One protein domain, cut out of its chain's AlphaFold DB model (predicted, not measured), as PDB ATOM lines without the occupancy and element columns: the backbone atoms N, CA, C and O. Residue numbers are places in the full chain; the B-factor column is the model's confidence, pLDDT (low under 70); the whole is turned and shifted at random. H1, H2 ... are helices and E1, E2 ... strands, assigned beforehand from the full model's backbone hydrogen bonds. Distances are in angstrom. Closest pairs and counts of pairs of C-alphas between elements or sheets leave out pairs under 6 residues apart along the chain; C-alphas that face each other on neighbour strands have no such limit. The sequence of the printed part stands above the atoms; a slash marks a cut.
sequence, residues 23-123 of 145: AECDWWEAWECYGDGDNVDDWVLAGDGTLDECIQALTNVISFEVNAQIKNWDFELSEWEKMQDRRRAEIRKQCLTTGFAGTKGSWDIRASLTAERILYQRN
ATOM      1  N   ALA A  23       3.729  41.603 -23.855       85.88
ATOM      2  CA  ALA A  23       3.418  40.720 -22.729       85.88
ATOM      3  C   ALA A  23       3.082  41.483 -21.441       85.88
ATOM      4  O   ALA A  23       2.484  40.908 -20.539       85.88
ATOM      5  N   GLU A  24       3.428  42.769 -21.376       85.31
ATOM      6  CA  GLU A  24       3.019  43.690 -20.310       85.31
ATOM      7  C   GLU A  24       1.729  44.463 -20.673       85.31
ATOM      8  O   GLU A  24       1.352  45.405 -19.984       85.31
ATOM      9  N   CYS A  25       1.068  44.128 -21.789       88.62
ATOM     10  CA  CYS A  25      -0.185  44.766 -22.180       88.62
ATOM     11  C   CYS A  25      -1.370  44.111 -21.465       88.62
ATOM     12  O   CYS A  25      -1.739  42.978 -21.780       88.62
ATOM     13  N   ASP A  26      -2.006  44.866 -20.571       88.25
ATOM     14  CA  ASP A  26      -3.129  44.380 -19.762       88.25
ATOM     15  C   ASP A  26      -4.481  44.403 -20.493       88.25
ATOM     16  O   ASP A  26      -5.426  43.760 -20.041       88.25
ATOM     17  N   TRP A  27      -4.596  45.143 -21.604       93.81
ATOM     18  CA  TRP A  27      -5.874  45.343 -22.292       93.81
ATOM     19  C   TRP A  27      -5.775  45.215 -23.812       93.81
ATOM     20  O   TRP A  27      -4.949  45.872 -24.461       93.81
ATOM     21  N   TRP A  28      -6.660  44.404 -24.373       97.25
ATOM     22  CA  TRP A  28      -6.725  44.006 -25.772       97.25
ATOM     23  C   TRP A  28      -8.135  44.215 -26.317       97.25
ATOM     24  O   TRP A  28      -9.103  44.258 -25.561       97.25
ATOM     25  N   GLU A  29      -8.236  44.339 -27.635       97.75
ATOM     26  CA  GLU A  29      -9.505  44.386 -28.357       97.75
ATOM     27  C   GLU A  29      -9.509  43.301 -29.433       97.75
ATOM     28  O   GLU A  29      -8.515  43.142 -30.147       97.75
ATOM     29  N   ALA A  30     -10.622  42.588 -29.563       97.50
ATOM     30  CA  ALA A  30     -10.889  41.615 -30.611       97.50
ATOM     31  C   ALA A  30     -12.002  42.125 -31.527       97.50
ATOM     32  O   ALA A  30     -13.098  42.444 -31.061       97.50
ATOM     33  N   TRP A  31     -11.739  42.152 -32.826       96.38
ATOM     34  CA  TRP A  31     -12.655  42.634 -33.848       96.38
ATOM     35  C   TRP A  31     -12.956  41.538 -34.862       96.38
ATOM     36  O   TRP A  31     -12.071  40.782 -35.260       96.38
ATOM     37  N   GLU A  32     -14.206  41.474 -35.303       94.62
ATOM     38  CA  GLU A  32     -14.683  40.575 -36.352       94.62
ATOM     39  C   GLU A  32     -15.250  41.403 -37.506       94.62
ATOM     40  O   GLU A  32     -15.932  42.401 -37.284       94.62
ATOM     41  N   CYS A  33     -14.963  40.994 -38.736       91.81
ATOM     42  CA  CYS A  33     -15.464  41.612 -39.951       91.81
ATOM     43  C   CYS A  33     -16.554  40.734 -40.571       91.81
ATOM     44  O   CYS A  33     -16.302  39.582 -40.927       91.81
ATOM     45  N   TYR A  34     -17.748  41.296 -40.751       83.44
ATOM     46  CA  TYR A  34     -18.904  40.618 -41.352       83.44
ATOM     47  C   TYR A  34     -19.077  40.910 -42.858       83.44
ATOM     48  O   TYR A  34     -20.139  40.651 -43.425       83.44
ATOM     49  N   GLY A  35     -18.035  41.424 -43.519       76.00
ATOM     50  CA  GLY A  35     -18.036  41.818 -44.932       76.00
ATOM     51  C   GLY A  35     -16.657  41.704 -45.589       76.00
ATOM     52  O   GLY A  35     -15.809  40.942 -45.133       76.00
ATOM     53  N   ASP A  36     -16.416  42.468 -46.658       67.56
ATOM     54  CA  ASP A  36     -15.202  42.356 -47.493       67.56
ATOM     55  C   ASP A  36     -13.957  43.046 -46.885       67.56
ATOM     56  O   ASP A  36     -12.948  43.252 -47.557       67.56
ATOM     57  N   GLY A  37     -13.988  43.413 -45.598       67.38
ATOM     58  CA  GLY A  37     -12.840  43.963 -44.864       67.38
ATOM     59  C   GLY A  37     -12.496  45.422 -45.166       67.38
ATOM     60  O   GLY A  37     -11.851  46.067 -44.339       67.38
ATOM     61  N   ASP A  38     -12.942  45.937 -46.310       75.06
ATOM     62  CA  ASP A  38     -12.632  47.283 -46.804       75.06
ATOM     63  C   ASP A  38     -13.551  48.375 -46.230       75.06
ATOM     64  O   ASP A  38     -13.195  49.557 -46.254       75.06
ATOM     65  N   ASN A  39     -14.719  48.007 -45.694       77.94
ATOM     66  CA  ASN A  39     -15.647  48.941 -45.066       77.94
ATOM     67  C   ASN A  39     -15.524  48.891 -43.537       77.94
ATOM     68  O   ASN A  39     -15.669  47.836 -42.927       77.94
ATOM     69  N   VAL A  40     -15.284  50.044 -42.909       77.38
ATOM     70  CA  VAL A  40     -15.118  50.155 -41.448       77.38
ATOM     71  C   VAL A  40     -16.390  49.740 -40.707       77.38
ATOM     72  O   VAL A  40     -16.293  49.158 -39.632       77.38
ATOM     73  N   ASP A  41     -17.561  49.982 -41.297       84.38
ATOM     74  CA  ASP A  41     -18.852  49.636 -40.690       84.38
ATOM     75  C   ASP A  41     -19.090  48.117 -40.599       84.38
ATOM     76  O   ASP A  41     -19.953  47.675 -39.842       84.38
ATOM     77  N   ASP A  42     -18.309  47.314 -41.332       87.50
ATOM     78  CA  ASP A  42     -18.404  45.852 -41.302       87.50
ATOM     79  C   ASP A  42     -17.638  45.250 -40.111       87.50
ATOM     80  O   ASP A  42     -17.779  44.056 -39.831       87.50
ATOM     81  N   TRP A  43     -16.836  46.059 -39.406       92.38
ATOM     82  CA  TRP A  43     -16.042  45.638 -38.256       92.38
ATOM     83  C   TRP A  43     -16.793  45.859 -36.943       92.38
ATOM     84  O   TRP A  43     -17.135  46.981 -36.566       92.38
ATOM     85  N   VAL A  44     -16.986  44.778 -36.198       94.06
ATOM     86  CA  VAL A  44     -17.685  44.763 -34.914       94.06
ATOM     87  C   VAL A  44     -16.722  44.319 -33.820       94.06
ATOM     88  O   VAL A  44     -15.978  43.352 -33.986       94.06
ATOM     89  N   LEU A  45     -16.740  45.017 -32.683       95.31
ATOM     90  CA  LEU A  45     -15.996  44.602 -31.497       95.31
ATOM     91  C   LEU A  45     -16.622  43.314 -30.944       95.31
ATOM     92  O   LEU A  45     -17.740  43.331 -30.427       95.31
ATOM     93  N   ALA A  46     -15.895  42.208 -31.056       95.88
ATOM     94  CA  ALA A  46     -16.301  40.902 -30.553       95.88
ATOM     95  C   ALA A  46     -16.040  40.763 -29.043       95.88
ATOM     96  O   ALA A  46     -16.768  40.056 -28.348       95.88
ATOM     97  N   GLY A  47     -15.017  41.448 -28.526       96.06
ATOM     98  CA  GLY A  47     -14.725  41.503 -27.096       96.06
ATOM     99  C   GLY A  47     -13.482  42.323 -26.772       96.06
ATOM    100  O   GLY A  47     -12.627  42.551 -27.627       96.06
ATOM    101  N   ASP A  48     -13.371  42.750 -25.523       96.44
ATOM    102  CA  ASP A  48     -12.224  43.467 -24.978       96.44
ATOM    103  C   ASP A  48     -11.883  42.959 -23.568       96.44
ATOM    104  O   ASP A  48     -12.695  42.308 -22.909       96.44
ATOM    105  N   GLY A  49     -10.646  43.192 -23.131       95.38
ATOM    106  CA  GLY A  49     -10.152  42.715 -21.839       95.38
ATOM    107  C   GLY A  49      -8.771  42.083 -21.941       95.38
ATOM    108  O   GLY A  49      -7.865  42.619 -22.582       95.38
ATOM    109  N   THR A  50      -8.582  40.943 -21.287       95.94
ATOM    110  CA  THR A  50      -7.333  40.183 -21.370       95.94
ATOM    111  C   THR A  50      -7.157  39.548 -22.753       95.94
ATOM    112  O   THR A  50      -8.122  39.263 -23.462       95.94
ATOM    113  N   LEU A  51      -5.908  39.253 -23.136       95.81
ATOM    114  CA  LEU A  51      -5.623  38.584 -24.411       95.81
ATOM    115  C   LEU A  51      -6.370  37.245 -24.545       95.81
ATOM    116  O   LEU A  51      -6.832  36.900 -25.629       95.81
ATOM    117  N   ASP A  52      -6.506  36.500 -23.448       96.06
ATOM    118  CA  ASP A  52      -7.206  35.217 -23.454       96.06
ATOM    119  C   ASP A  52      -8.721  35.382 -23.632       96.06
ATOM    120  O   ASP A  52      -9.323  34.604 -24.370       96.06
ATOM    121  N   GLU A  53      -9.331  36.418 -23.048       96.75
ATOM    122  CA  GLU A  53     -10.741  36.762 -23.287       96.75
ATOM    123  C   GLU A  53     -10.978  37.171 -24.745       96.75
ATOM    124  O   GLU A  53     -11.929  36.698 -25.365       96.75
ATOM    125  N   CYS A  54     -10.077  37.961 -25.336       97.69
ATOM    126  CA  CYS A  54     -10.132  38.328 -26.753       97.69
ATOM    127  C   CYS A  54     -10.001  37.108 -27.685       97.69
ATOM    128  O   CYS A  54     -10.760  36.973 -28.647       97.69
ATOM    129  N   ILE A  55      -9.079  36.180 -27.395       96.69
ATOM    130  CA  ILE A  55      -8.955  34.916 -28.144       96.69
ATOM    131  C   ILE A  55     -10.222  34.065 -27.972       96.69
ATOM    132  O   ILE A  55     -10.689  33.437 -28.928       96.69
ATOM    133  N   GLN A  56     -10.800  34.042 -26.769       96.56
ATOM    134  CA  GLN A  56     -12.030  33.309 -26.498       96.56
ATOM    135  C   GLN A  56     -13.222  33.896 -27.267       96.56
ATOM    136  O   GLN A  56     -13.988  33.130 -27.852       96.56
ATOM    137  N   ALA A  57     -13.341  35.224 -27.335       96.56
ATOM    138  CA  ALA A  57     -14.391  35.916 -28.083       96.56
ATOM    139  C   ALA A  57     -14.393  35.531 -29.574       96.56
ATOM    140  O   ALA A  57     -15.454  35.319 -30.157       96.56
ATOM    141  N   LEU A  58     -13.212  35.328 -30.169       95.62
ATOM    142  CA  LEU A  58     -13.055  34.919 -31.571       95.62
ATOM    143  C   LEU A  58     -12.956  33.400 -31.783       95.62
ATOM    144  O   LEU A  58     -12.654  32.946 -32.888       95.62
ATOM    145  N   THR A  59     -13.220  32.576 -30.763       93.75
ATOM    146  CA  THR A  59     -13.017  31.116 -30.853       93.75
ATOM    147  C   THR A  59     -13.793  30.473 -31.999       93.75
ATOM    148  O   THR A  59     -13.250  29.598 -32.676       93.75
ATOM    149  N   ASN A  60     -15.025  30.910 -32.261       91.50
ATOM    150  CA  ASN A  60     -15.833  30.361 -33.352       91.50
ATOM    151  C   ASN A  60     -15.229  30.693 -34.725       91.50
ATOM    152  O   ASN A  60     -15.115  29.807 -35.572       91.50
ATOM    153  N   VAL A  61     -14.779  31.936 -34.915       91.69
ATOM    154  CA  VAL A  61     -14.163  32.412 -36.163       91.69
ATOM    155  C   VAL A  61     -12.841  31.696 -36.425       91.69
ATOM    156  O   VAL A  61     -12.620  31.167 -37.511       91.69
ATOM    157  N   ILE A  62     -11.988  31.591 -35.403       90.62
ATOM    158  CA  ILE A  62     -10.712  30.870 -35.486       90.62
ATOM    159  C   ILE A  62     -10.955  29.389 -35.799       90.62
ATOM    160  O   ILE A  62     -10.247  28.804 -36.618       90.62
ATOM    161  N   SER A  63     -11.968  28.776 -35.179       89.81
ATOM    162  CA  SER A  63     -12.329  27.384 -35.460       89.81
ATOM    163  C   SER A  63     -12.771  27.216 -36.912       89.81
ATOM    164  O   SER A  63     -12.318  26.295 -37.584       89.81
ATOM    165  N   PHE A  64     -13.592  28.131 -37.431       88.69
ATOM    166  CA  PHE A  64     -13.997  28.122 -38.834       88.69
ATOM    167  C   PHE A  64     -12.801  28.283 -39.786       88.69
ATOM    168  O   PHE A  64     -12.699  27.539 -40.760       88.69
ATOM    169  N   GLU A  65     -11.860  29.185 -39.485       88.19
ATOM    170  CA  GLU A  65     -10.624  29.373 -40.259       88.19
ATOM    171  C   GLU A  65      -9.792  28.082 -40.317       88.19
ATOM    172  O   GLU A  65      -9.354  27.672 -41.393       88.19
ATOM    173  N   VAL A  66      -9.599  27.417 -39.173       87.50
ATOM    174  CA  VAL A  66      -8.877  26.137 -39.100       87.50
ATOM    175  C   VAL A  66      -9.596  25.067 -39.925       87.50
ATOM    176  O   VAL A  66      -8.952  24.358 -40.701       87.50
ATOM    177  N   ASN A  67     -10.926  24.993 -39.826       84.88
ATOM    178  CA  ASN A  67     -11.737  24.045 -40.591       84.88
ATOM    179  C   ASN A  67     -11.640  24.289 -42.103       84.88
ATOM    180  O   ASN A  67     -11.505  23.336 -42.866       84.88
ATOM    181  N   ALA A  68     -11.652  25.547 -42.547       83.62
ATOM    182  CA  ALA A  68     -11.567  25.903 -43.962       83.62
ATOM    183  C   ALA A  68     -10.209  25.544 -44.600       83.62
ATOM    184  O   ALA A  68     -10.127  25.314 -45.807       83.62
ATOM    185  N   GLN A  69      -9.134  25.484 -43.807       79.88
ATOM    186  CA  GLN A  69      -7.800  25.098 -44.284       79.88
ATOM    187  C   GLN A  69      -7.639  23.581 -44.455       79.88
ATOM    188  O   GLN A  69      -6.726  23.124 -45.153       79.88
ATOM    189  N   ILE A  70      -8.519  22.789 -43.845       77.12
ATOM    190  CA  ILE A  70      -8.461  21.335 -43.897       77.12
ATOM    191  C   ILE A  70      -9.176  20.827 -45.154       77.12
ATOM    192  O   ILE A  70     -10.375  20.993 -45.342       77.12
ATOM    193  N   LYS A  71      -8.412  20.173 -46.035       67.19
ATOM    194  CA  LYS A  71      -8.921  19.610 -47.298       67.19
ATOM    195  C   LYS A  71      -9.497  18.194 -47.163       67.19
ATOM    196  O   LYS A  71     -10.199  17.758 -48.065       67.19
ATOM    197  N   ASN A  72      -9.201  17.490 -46.066       64.38
ATOM    198  CA  ASN A  72      -9.656  16.123 -45.800       64.38
ATOM    199  C   ASN A  72     -10.423  16.075 -44.481       64.38
ATOM    200  O   ASN A  72      -9.869  16.396 -43.439       64.38
ATOM    201  N   TRP A  73     -11.675  15.634 -44.530       66.19
ATOM    202  CA  TRP A  73     -12.575  15.585 -43.375       66.19
ATOM    203  C   TRP A  73     -12.383  14.347 -42.473       66.19
ATOM    204  O   TRP A  73     -13.133  14.177 -41.521       66.19
ATOM    205  N   ASP A  74     -11.367  13.515 -42.737       69.94
ATOM    206  CA  ASP A  74     -11.123  12.218 -42.071       69.94
ATOM    207  C   ASP A  74     -10.259  12.298 -40.790       69.94
ATOM    208  O   ASP A  74      -9.652  11.310 -40.382       69.94
ATOM    209  N   PHE A  75     -10.172  13.459 -40.137       71.88
ATOM    210  CA  PHE A  75      -9.430  13.587 -38.874       71.88
ATOM    211  C   PHE A  75     -10.252  13.104 -37.679       71.88
ATOM    212  O   PHE A  75     -11.455  13.369 -37.588       71.88
ATOM    213  N   GLU A  76      -9.590  12.474 -36.706       79.38
ATOM    214  CA  GLU A  76     -10.228  12.200 -35.420       79.38
ATOM    215  C   GLU A  76     -10.457  13.500 -34.636       79.38
ATOM    216  O   GLU A  76      -9.676  14.450 -34.718       79.38
ATOM    217  N   LEU A  77     -11.509  13.540 -33.807       78.75
ATOM    218  CA  LEU A  77     -11.863  14.711 -32.991       78.75
ATOM    219  C   LEU A  77     -10.675  15.251 -32.166       78.75
ATOM    220  O   LEU A  77     -10.499  16.459 -32.038       78.75
ATOM    221  N   SER A  78      -9.813  14.364 -31.661       84.44
ATOM    222  CA  SER A  78      -8.639  14.763 -30.872       84.44
ATOM    223  C   SER A  78      -7.571  15.510 -31.682       84.44
ATOM    224  O   SER A  78      -6.766  16.259 -31.125       84.44
ATOM    225  N   GLU A  79      -7.520  15.304 -32.997       85.38
ATOM    226  CA  GLU A  79      -6.597  16.005 -33.889       85.38
ATOM    227  C   GLU A  79      -7.124  17.404 -34.210       85.38
ATOM    228  O   GLU A  79      -6.347  18.362 -34.214       85.38
ATOM    229  N   TRP A  80      -8.445  17.538 -34.361       81.81
ATOM    230  CA  TRP A  80      -9.130  18.822 -34.515       81.81
ATOM    231  C   TRP A  80      -8.861  19.767 -33.346       81.81
ATOM    232  O   TRP A  80      -8.439  20.908 -33.551       81.81
ATOM    233  N   GLU A  81      -9.043  19.282 -32.119       86.31
ATOM    234  CA  GLU A  81      -8.794  20.067 -30.905       86.31
ATOM    235  C   GLU A  81      -7.335  20.542 -30.840       86.31
ATOM    236  O   GLU A  81      -7.069  21.730 -30.646       86.31
ATOM    237  N   LYS A  82      -6.376  19.652 -31.135       89.50
ATOM    238  CA  LYS A  82      -4.943  19.996 -31.176       89.50
ATOM    239  C   LYS A  82      -4.615  21.061 -32.220       89.50
ATOM    240  O   LYS A  82      -3.709  21.867 -31.998       89.50
ATOM    241  N   MET A  83      -5.289  21.055 -33.368       88.62
ATOM    242  CA  MET A  83      -5.074  22.055 -34.414       88.62
ATOM    243  C   MET A  83      -5.608  23.425 -34.001       88.62
ATOM    244  O   MET A  83      -4.900  24.422 -34.158       88.62
ATOM    245  N   GLN A  84      -6.805  23.475 -33.413       90.00
ATOM    246  CA  GLN A  84      -7.359  24.721 -32.883       90.00
ATOM    247  C   GLN A  84      -6.504  25.279 -31.741       90.00
ATOM    248  O   GLN A  84      -6.195  26.470 -31.730       90.00
ATOM    249  N   ASP A  85      -6.043  24.428 -30.822       91.50
ATOM    250  CA  ASP A  85      -5.168  24.839 -29.719       91.50
ATOM    251  C   ASP A  85      -3.826  25.368 -30.213       91.50
ATOM    252  O   ASP A  85      -3.340  26.396 -29.730       91.50
ATOM    253  N   ARG A  86      -3.240  24.717 -31.224       93.12
ATOM    254  CA  ARG A  86      -2.023  25.211 -31.870       93.12
ATOM    255  C   ARG A  86      -2.254  26.584 -32.488       93.12
ATOM    256  O   ARG A  86      -1.444  27.481 -32.264       93.12
ATOM    257  N   ARG A  87      -3.363  26.769 -33.209       93.50
ATOM    258  CA  ARG A  87      -3.697  28.057 -33.825       93.50
ATOM    259  C   ARG A  87      -3.881  29.149 -32.773       93.50
ATOM    260  O   ARG A  87      -3.291  30.217 -32.905       93.50
ATOM    261  N   ARG A  88      -4.607  28.875 -31.685       94.25
ATOM    262  CA  ARG A  88      -4.759  29.804 -30.549       94.25
ATOM    263  C   ARG A  88      -3.410  30.163 -29.915       94.25
ATOM    264  O   ARG A  88      -3.157  31.331 -29.628       94.25
ATOM    265  N   ALA A  89      -2.511  29.192 -29.748       94.31
ATOM    266  CA  ALA A  89      -1.166  29.436 -29.224       94.31
ATOM    267  C   ALA A  89      -0.305  30.298 -30.168       94.31
ATOM    268  O   ALA A  89       0.452  31.153 -29.703       94.31
ATOM    269  N   GLU A  90      -0.427  30.111 -31.484       94.88
ATOM    270  CA  GLU A  90       0.235  30.954 -32.486       94.88
ATOM    271  C   GLU A  90      -0.273  32.394 -32.447       94.88
ATOM    272  O   GLU A  90       0.541  33.317 -32.430       94.88
ATOM    273  N   ILE A  91      -1.593  32.585 -32.376       94.94
ATOM    274  CA  ILE A  91      -2.232  33.901 -32.244       94.94
ATOM    275  C   ILE A  91      -1.724  34.597 -30.984       94.94
ATOM    276  O   ILE A  91      -1.206  35.709 -31.064       94.94
ATOM    277  N   ARG A  92      -1.751  33.903 -29.836       95.50
ATOM    278  CA  ARG A  92      -1.215  34.425 -28.573       95.50
ATOM    279  C   ARG A  92       0.241  34.861 -28.730       95.50
ATOM    280  O   ARG A  92       0.601  35.972 -28.351       95.50
ATOM    281  N   LYS A  93       1.087  34.016 -29.326       93.69
ATOM    282  CA  LYS A  93       2.501  34.339 -29.556       93.69
ATOM    283  C   LYS A  93       2.672  35.570 -30.451       93.69
ATOM    284  O   LYS A  93       3.531  36.401 -30.157       93.69
ATOM    285  N   GLN A  94       1.891  35.688 -31.525       93.94
ATOM    286  CA  GLN A  94       1.925  36.846 -32.421       93.94
ATOM    287  C   GLN A  94       1.546  38.120 -31.671       93.94
ATOM    288  O   GLN A  94       2.372  39.025 -31.615       93.94
ATOM    289  N   CYS A  95       0.393  38.138 -30.994       94.31
ATOM    290  CA  CYS A  95      -0.052  39.262 -30.172       94.31
ATOM    291  C   CYS A  95       1.039  39.712 -29.196       94.31
ATOM    292  O   CYS A  95       1.452  40.866 -29.232       94.31
ATOM    293  N   LEU A  96       1.595  38.803 -28.392       91.94
ATOM    294  CA  LEU A  96       2.636  39.154 -27.419       91.94
ATOM    295  C   LEU A  96       3.900  39.730 -28.077       91.94
ATOM    296  O   LEU A  96       4.581  40.563 -27.486       91.94
ATOM    297  N   THR A  97       4.216  39.316 -29.305       89.12
ATOM    298  CA  THR A  97       5.419  39.763 -30.021       89.12
ATOM    299  C   THR A  97       5.215  41.108 -30.719       89.12
ATOM    300  O   THR A  97       6.094  41.967 -30.669       89.12
ATOM    301  N   THR A  98       4.076  41.303 -31.382       90.88
ATOM    302  CA  THR A  98       3.854  42.414 -32.326       90.88
ATOM    303  C   THR A  98       2.785  43.402 -31.868       90.88
ATOM    304  O   THR A  98       2.703  44.497 -32.422       90.88
ATOM    305  N   GLY A  99       1.974  43.032 -30.878       92.81
ATOM    306  CA  GLY A  99       0.786  43.771 -30.460       92.81
ATOM    307  C   GLY A  99      -0.426  43.508 -31.348       92.81
ATOM    308  O   GLY A  99      -1.435  44.191 -31.197       92.81
ATOM    309  N   PHE A 100      -0.331  42.555 -32.284       95.38
ATOM    310  CA  PHE A 100      -1.353  42.320 -33.298       95.38
ATOM    311  C   PHE A 100      -1.358  40.873 -33.813       95.38
ATOM    312  O   PHE A 100      -0.307  40.312 -34.128       95.38
ATOM    313  N   ALA A 101      -2.544  40.303 -33.997       96.00
ATOM    314  CA  ALA A 101      -2.761  39.107 -34.806       96.00
ATOM    315  C   ALA A 101      -4.075  39.254 -35.571       96.00
ATOM    316  O   ALA A 101      -5.023  39.820 -35.047       96.00
ATOM    317  N   GLY A 102      -4.155  38.743 -36.794       92.56
ATOM    318  CA  GLY A 102      -5.385  38.835 -37.570       92.56
ATOM    319  C   GLY A 102      -5.240  38.284 -38.974       92.56
ATOM    320  O   GLY A 102      -4.131  38.025 -39.456       92.56
ATOM    321  N   THR A 103      -6.382  38.147 -39.632       86.50
ATOM    322  CA  THR A 103      -6.495  37.721 -41.025       86.50
ATOM    323  C   THR A 103      -7.146  38.850 -41.814       86.50
ATOM    324  O   THR A 103      -8.108  39.467 -41.356       86.50
ATOM    325  N   LYS A 104      -6.616  39.147 -43.008       80.19
ATOM    326  CA  LYS A 104      -7.142  40.230 -43.851       80.19
ATOM    327  C   LYS A 104      -8.641  40.033 -44.094       80.19
ATOM    328  O   LYS A 104      -9.025  39.030 -44.687       80.19
ATOM    329  N   GLY A 105      -9.438  40.998 -43.637       83.00
ATOM    330  CA  GLY A 105     -10.877  41.080 -43.886       83.00
ATOM    331  C   GLY A 105     -11.755  40.094 -43.117       83.00
ATOM    332  O   GLY A 105     -12.897  39.914 -43.507       83.00
ATOM    333  N   SER A 106     -11.261  39.450 -42.053       89.62
ATOM    334  CA  SER A 106     -12.088  38.517 -41.269       89.62
ATOM    335  C   SER A 106     -12.092  38.818 -39.778       89.62
ATOM    336  O   SER A 106     -13.160  38.916 -39.188       89.62
ATOM    337  N   TRP A 107     -10.926  38.974 -39.159       94.38
ATOM    338  CA  TRP A 107     -10.837  39.285 -37.736       94.38
ATOM    339  C   TRP A 107      -9.454  39.828 -37.393       94.38
ATOM    340  O   TRP A 107      -8.469  39.532 -38.082       94.38
ATOM    341  N   ASP A 108      -9.375  40.591 -36.307       95.81
ATOM    342  CA  ASP A 108      -8.111  40.970 -35.692       95.81
ATOM    343  C   ASP A 108      -8.183  41.028 -34.160       95.81
ATOM    344  O   ASP A 108      -9.247  41.094 -33.552       95.81
ATOM    345  N   ILE A 109      -7.016  40.926 -33.530       97.38
ATOM    346  CA  ILE A 109      -6.782  41.177 -32.113       97.38
ATOM    347  C   ILE A 109      -5.640  42.176 -32.027       97.38
ATOM    348  O   ILE A 109      -4.553  41.929 -32.563       97.38
ATOM    349  N   ARG A 110      -5.851  43.277 -31.311       96.31
ATOM    350  CA  ARG A 110      -4.874  44.360 -31.189       96.31
ATOM    351  C   ARG A 110      -4.711  44.837 -29.754       96.31
ATOM    352  O   ARG A 110      -5.665  44.892 -28.981       96.31
ATOM    353  N   ALA A 111      -3.480  45.191 -29.404       94.75
ATOM    354  CA  ALA A 111      -3.170  45.829 -28.136       94.75
ATOM    355  C   ALA A 111      -3.791  47.233 -28.092       94.75
ATOM    356  O   ALA A 111      -3.642  48.015 -29.032       94.75
ATOM    357  N   SER A 112      -4.434  47.580 -26.978       91.06
ATOM    358  CA  SER A 112      -5.012  48.922 -26.778       91.06
ATOM    359  C   SER A 112      -3.955  50.015 -26.574       91.06
ATOM    360  O   SER A 112      -4.220  51.207 -26.753       91.06
ATOM    361  N   LEU A 113      -2.737  49.618 -26.196       86.88
ATOM    362  CA  LEU A 113      -1.604  50.506 -25.983       86.88
ATOM    363  C   LEU A 113      -0.496  50.218 -26.991       86.88
ATOM    364  O   LEU A 113      -0.173  49.073 -27.296       86.88
ATOM    365  N   THR A 114       0.149  51.286 -27.457       83.50
ATOM    366  CA  THR A 114       1.362  51.170 -28.267       83.50
ATOM    367  C   THR A 114       2.537  50.689 -27.412       83.50
ATOM    368  O   THR A 114       2.621  50.997 -26.219       83.50
ATOM    369  N   ALA A 115       3.506  50.018 -28.041       80.25
ATOM    370  CA  ALA A 115       4.756  49.607 -27.395       80.25
ATOM    371  C   ALA A 115       5.449  50.754 -26.631       80.25
ATOM    372  O   ALA A 115       5.935  50.561 -25.520       80.25
ATOM    373  N   GLU A 116       5.460  51.970 -27.188       78.38
ATOM    374  CA  GLU A 116       6.048  53.146 -26.532       78.38
ATOM    375  C   GLU A 116       5.366  53.473 -25.200       78.38
ATOM    376  O   GLU A 116       6.036  53.811 -24.223       78.38
ATOM    377  N   ARG A 117       4.036  53.356 -25.150       79.38
ATOM    378  CA  ARG A 117       3.244  53.667 -23.959       79.38
ATOM    379  C   ARG A 117       3.394  52.596 -22.883       79.38
ATOM    380  O   ARG A 117       3.502  52.958 -21.714       79.38
ATOM    381  N   ILE A 118       3.489  51.328 -23.278       82.75
ATOM    382  CA  ILE A 118       3.788  50.215 -22.365       82.75
ATOM    383  C   ILE A 118       5.177  50.411 -21.742       82.75
ATOM    384  O   ILE A 118       5.325  50.435 -20.522       82.75
ATOM    385  N   LEU A 119       6.196  50.682 -22.564       80.56
ATOM    386  CA  LEU A 119       7.558  50.939 -22.080       80.56
ATOM    387  C   LEU A 119       7.636  52.174 -21.167       80.56
ATOM    388  O   LEU A 119       8.384  52.173 -20.187       80.56
ATOM    389  N   TYR A 120       6.876  53.227 -21.475       79.75
ATOM    390  CA  TYR A 120       6.768  54.414 -20.626       79.75
ATOM    391  C   TYR A 120       6.169  54.076 -19.255       79.75
ATOM    392  O   TYR A 120       6.725  54.477 -18.231       79.75
ATOM    393  N   GLN A 121       5.067  53.321 -19.225       79.88
ATOM    394  CA  GLN A 121       4.427  52.883 -17.984       79.88
ATOM    395  C   GLN A 121       5.363  52.019 -17.149       79.88
ATOM    396  O   GLN A 121       5.528  52.305 -15.965       79.88
ATOM    397  N   ARG A 122       6.046  51.049 -17.768       75.44
ATOM    398  CA  ARG A 122       7.066  50.232 -17.109       75.44
ATOM    399  C   ARG A 122       8.096  51.107 -16.404       75.44
ATOM    400  O   ARG A 122       8.245  51.042 -15.189       75.44
ATOM    401  N   ASN A 123       8.762  51.982 -17.154       74.38
ATOM    402  CA  ASN A 123       9.866  52.784 -16.629       74.38
ATOM    403  C   ASN A 123       9.418  53.784 -15.545       74.38
ATOM    404  O   ASN A 123      10.155  54.000 -14.588       74.38
TER     405      ASN A 123
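This is residues 23 to 123 of the 145 residues of an uncharacterized protein of Chroococcidiopsis sp. CCALA 051 (UniProt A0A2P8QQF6). A four-strand sheet has H1 and the later part of H3 over one face, while H2 and the earlier part of H3 reach away from it, ending in residues 71 to 79, which stick out. H4 lies off the sheet, at the other end of the longest axis. The printed part has 101 residues, with four named helices and four named strands in the order E1 E2 H1 H2 H3 E3 E4 H4; the class is mixed, helices and strands. The sheet runs E2 E1 E4 E3, all antiparallel. The whole is only just compact, close to loose, with a radius of gyration of the C-alphas of 15.0 A, and spans 52 by 31 by 17 A.

E1, residues 28 to 33, and E2, residues 43 to 49, form a hairpin; N 30 and O 47 are within hydrogen-bond range at 2.8 A. H1, residues 51 to 57, is on the sheet at a height of 7.6 A; its closest C-alphas to E1 are those of Cys 54 and Ala 30, 5.1 A apart. H2, residues 59 to 69, only grazes the sheet, with residues 61 to 65. H3, residues 77 to 98, touches H2 with residues 83 to 88 alone, the closest C-alphas being those of Gln 84 and Ser 63, 6.2 A apart; their lines are only just about perpendicular, at 70.1 degrees. H3 touches H1 with residues 88 to 92 alone, at a steep tilt of 46 degrees, opposite ways; the closest C-alphas, of Arg 88 and Ile 55, are 7.0 A apart. H1 and H3 lie on the same face of the sheet, making two layers, helices on one face of a sheet. H3 lies over E3, residues 100 to 103, at a height of 12.5 A. E3 and E4, residues 107 to 111, form a hairpin, with N 109 and O 101 at 2.7 A. E4 is also the antiparallel neighbour of E1, with N 31 and O 108 at 2.8 A. H4, residues 115 to 123, is not on the sheet and touches no helix. In H1, H2, H3 and H4 every O i to N i+4 pair is within hydrogen-bond range.

E1 begins at C-alpha 28, (-6.725, 44.006, -25.772), and is 16.8 A long; E2 is 17.7 A long. H2 is 15.6 A long. H3, the longest helix, runs 31.9 A from C-alpha 77 at (-11.863, 14.711, -32.991). H4 ends at C-alpha 123, (9.866, 52.784, -16.629).

The two C-alphas farthest apart, of Asp 74 and Asn 123, are 52.3 A apart. The printed part has no cut and no long link. Its mean pLDDT is 87.8; residues 36 to 37 and 71 to 74 are under 70.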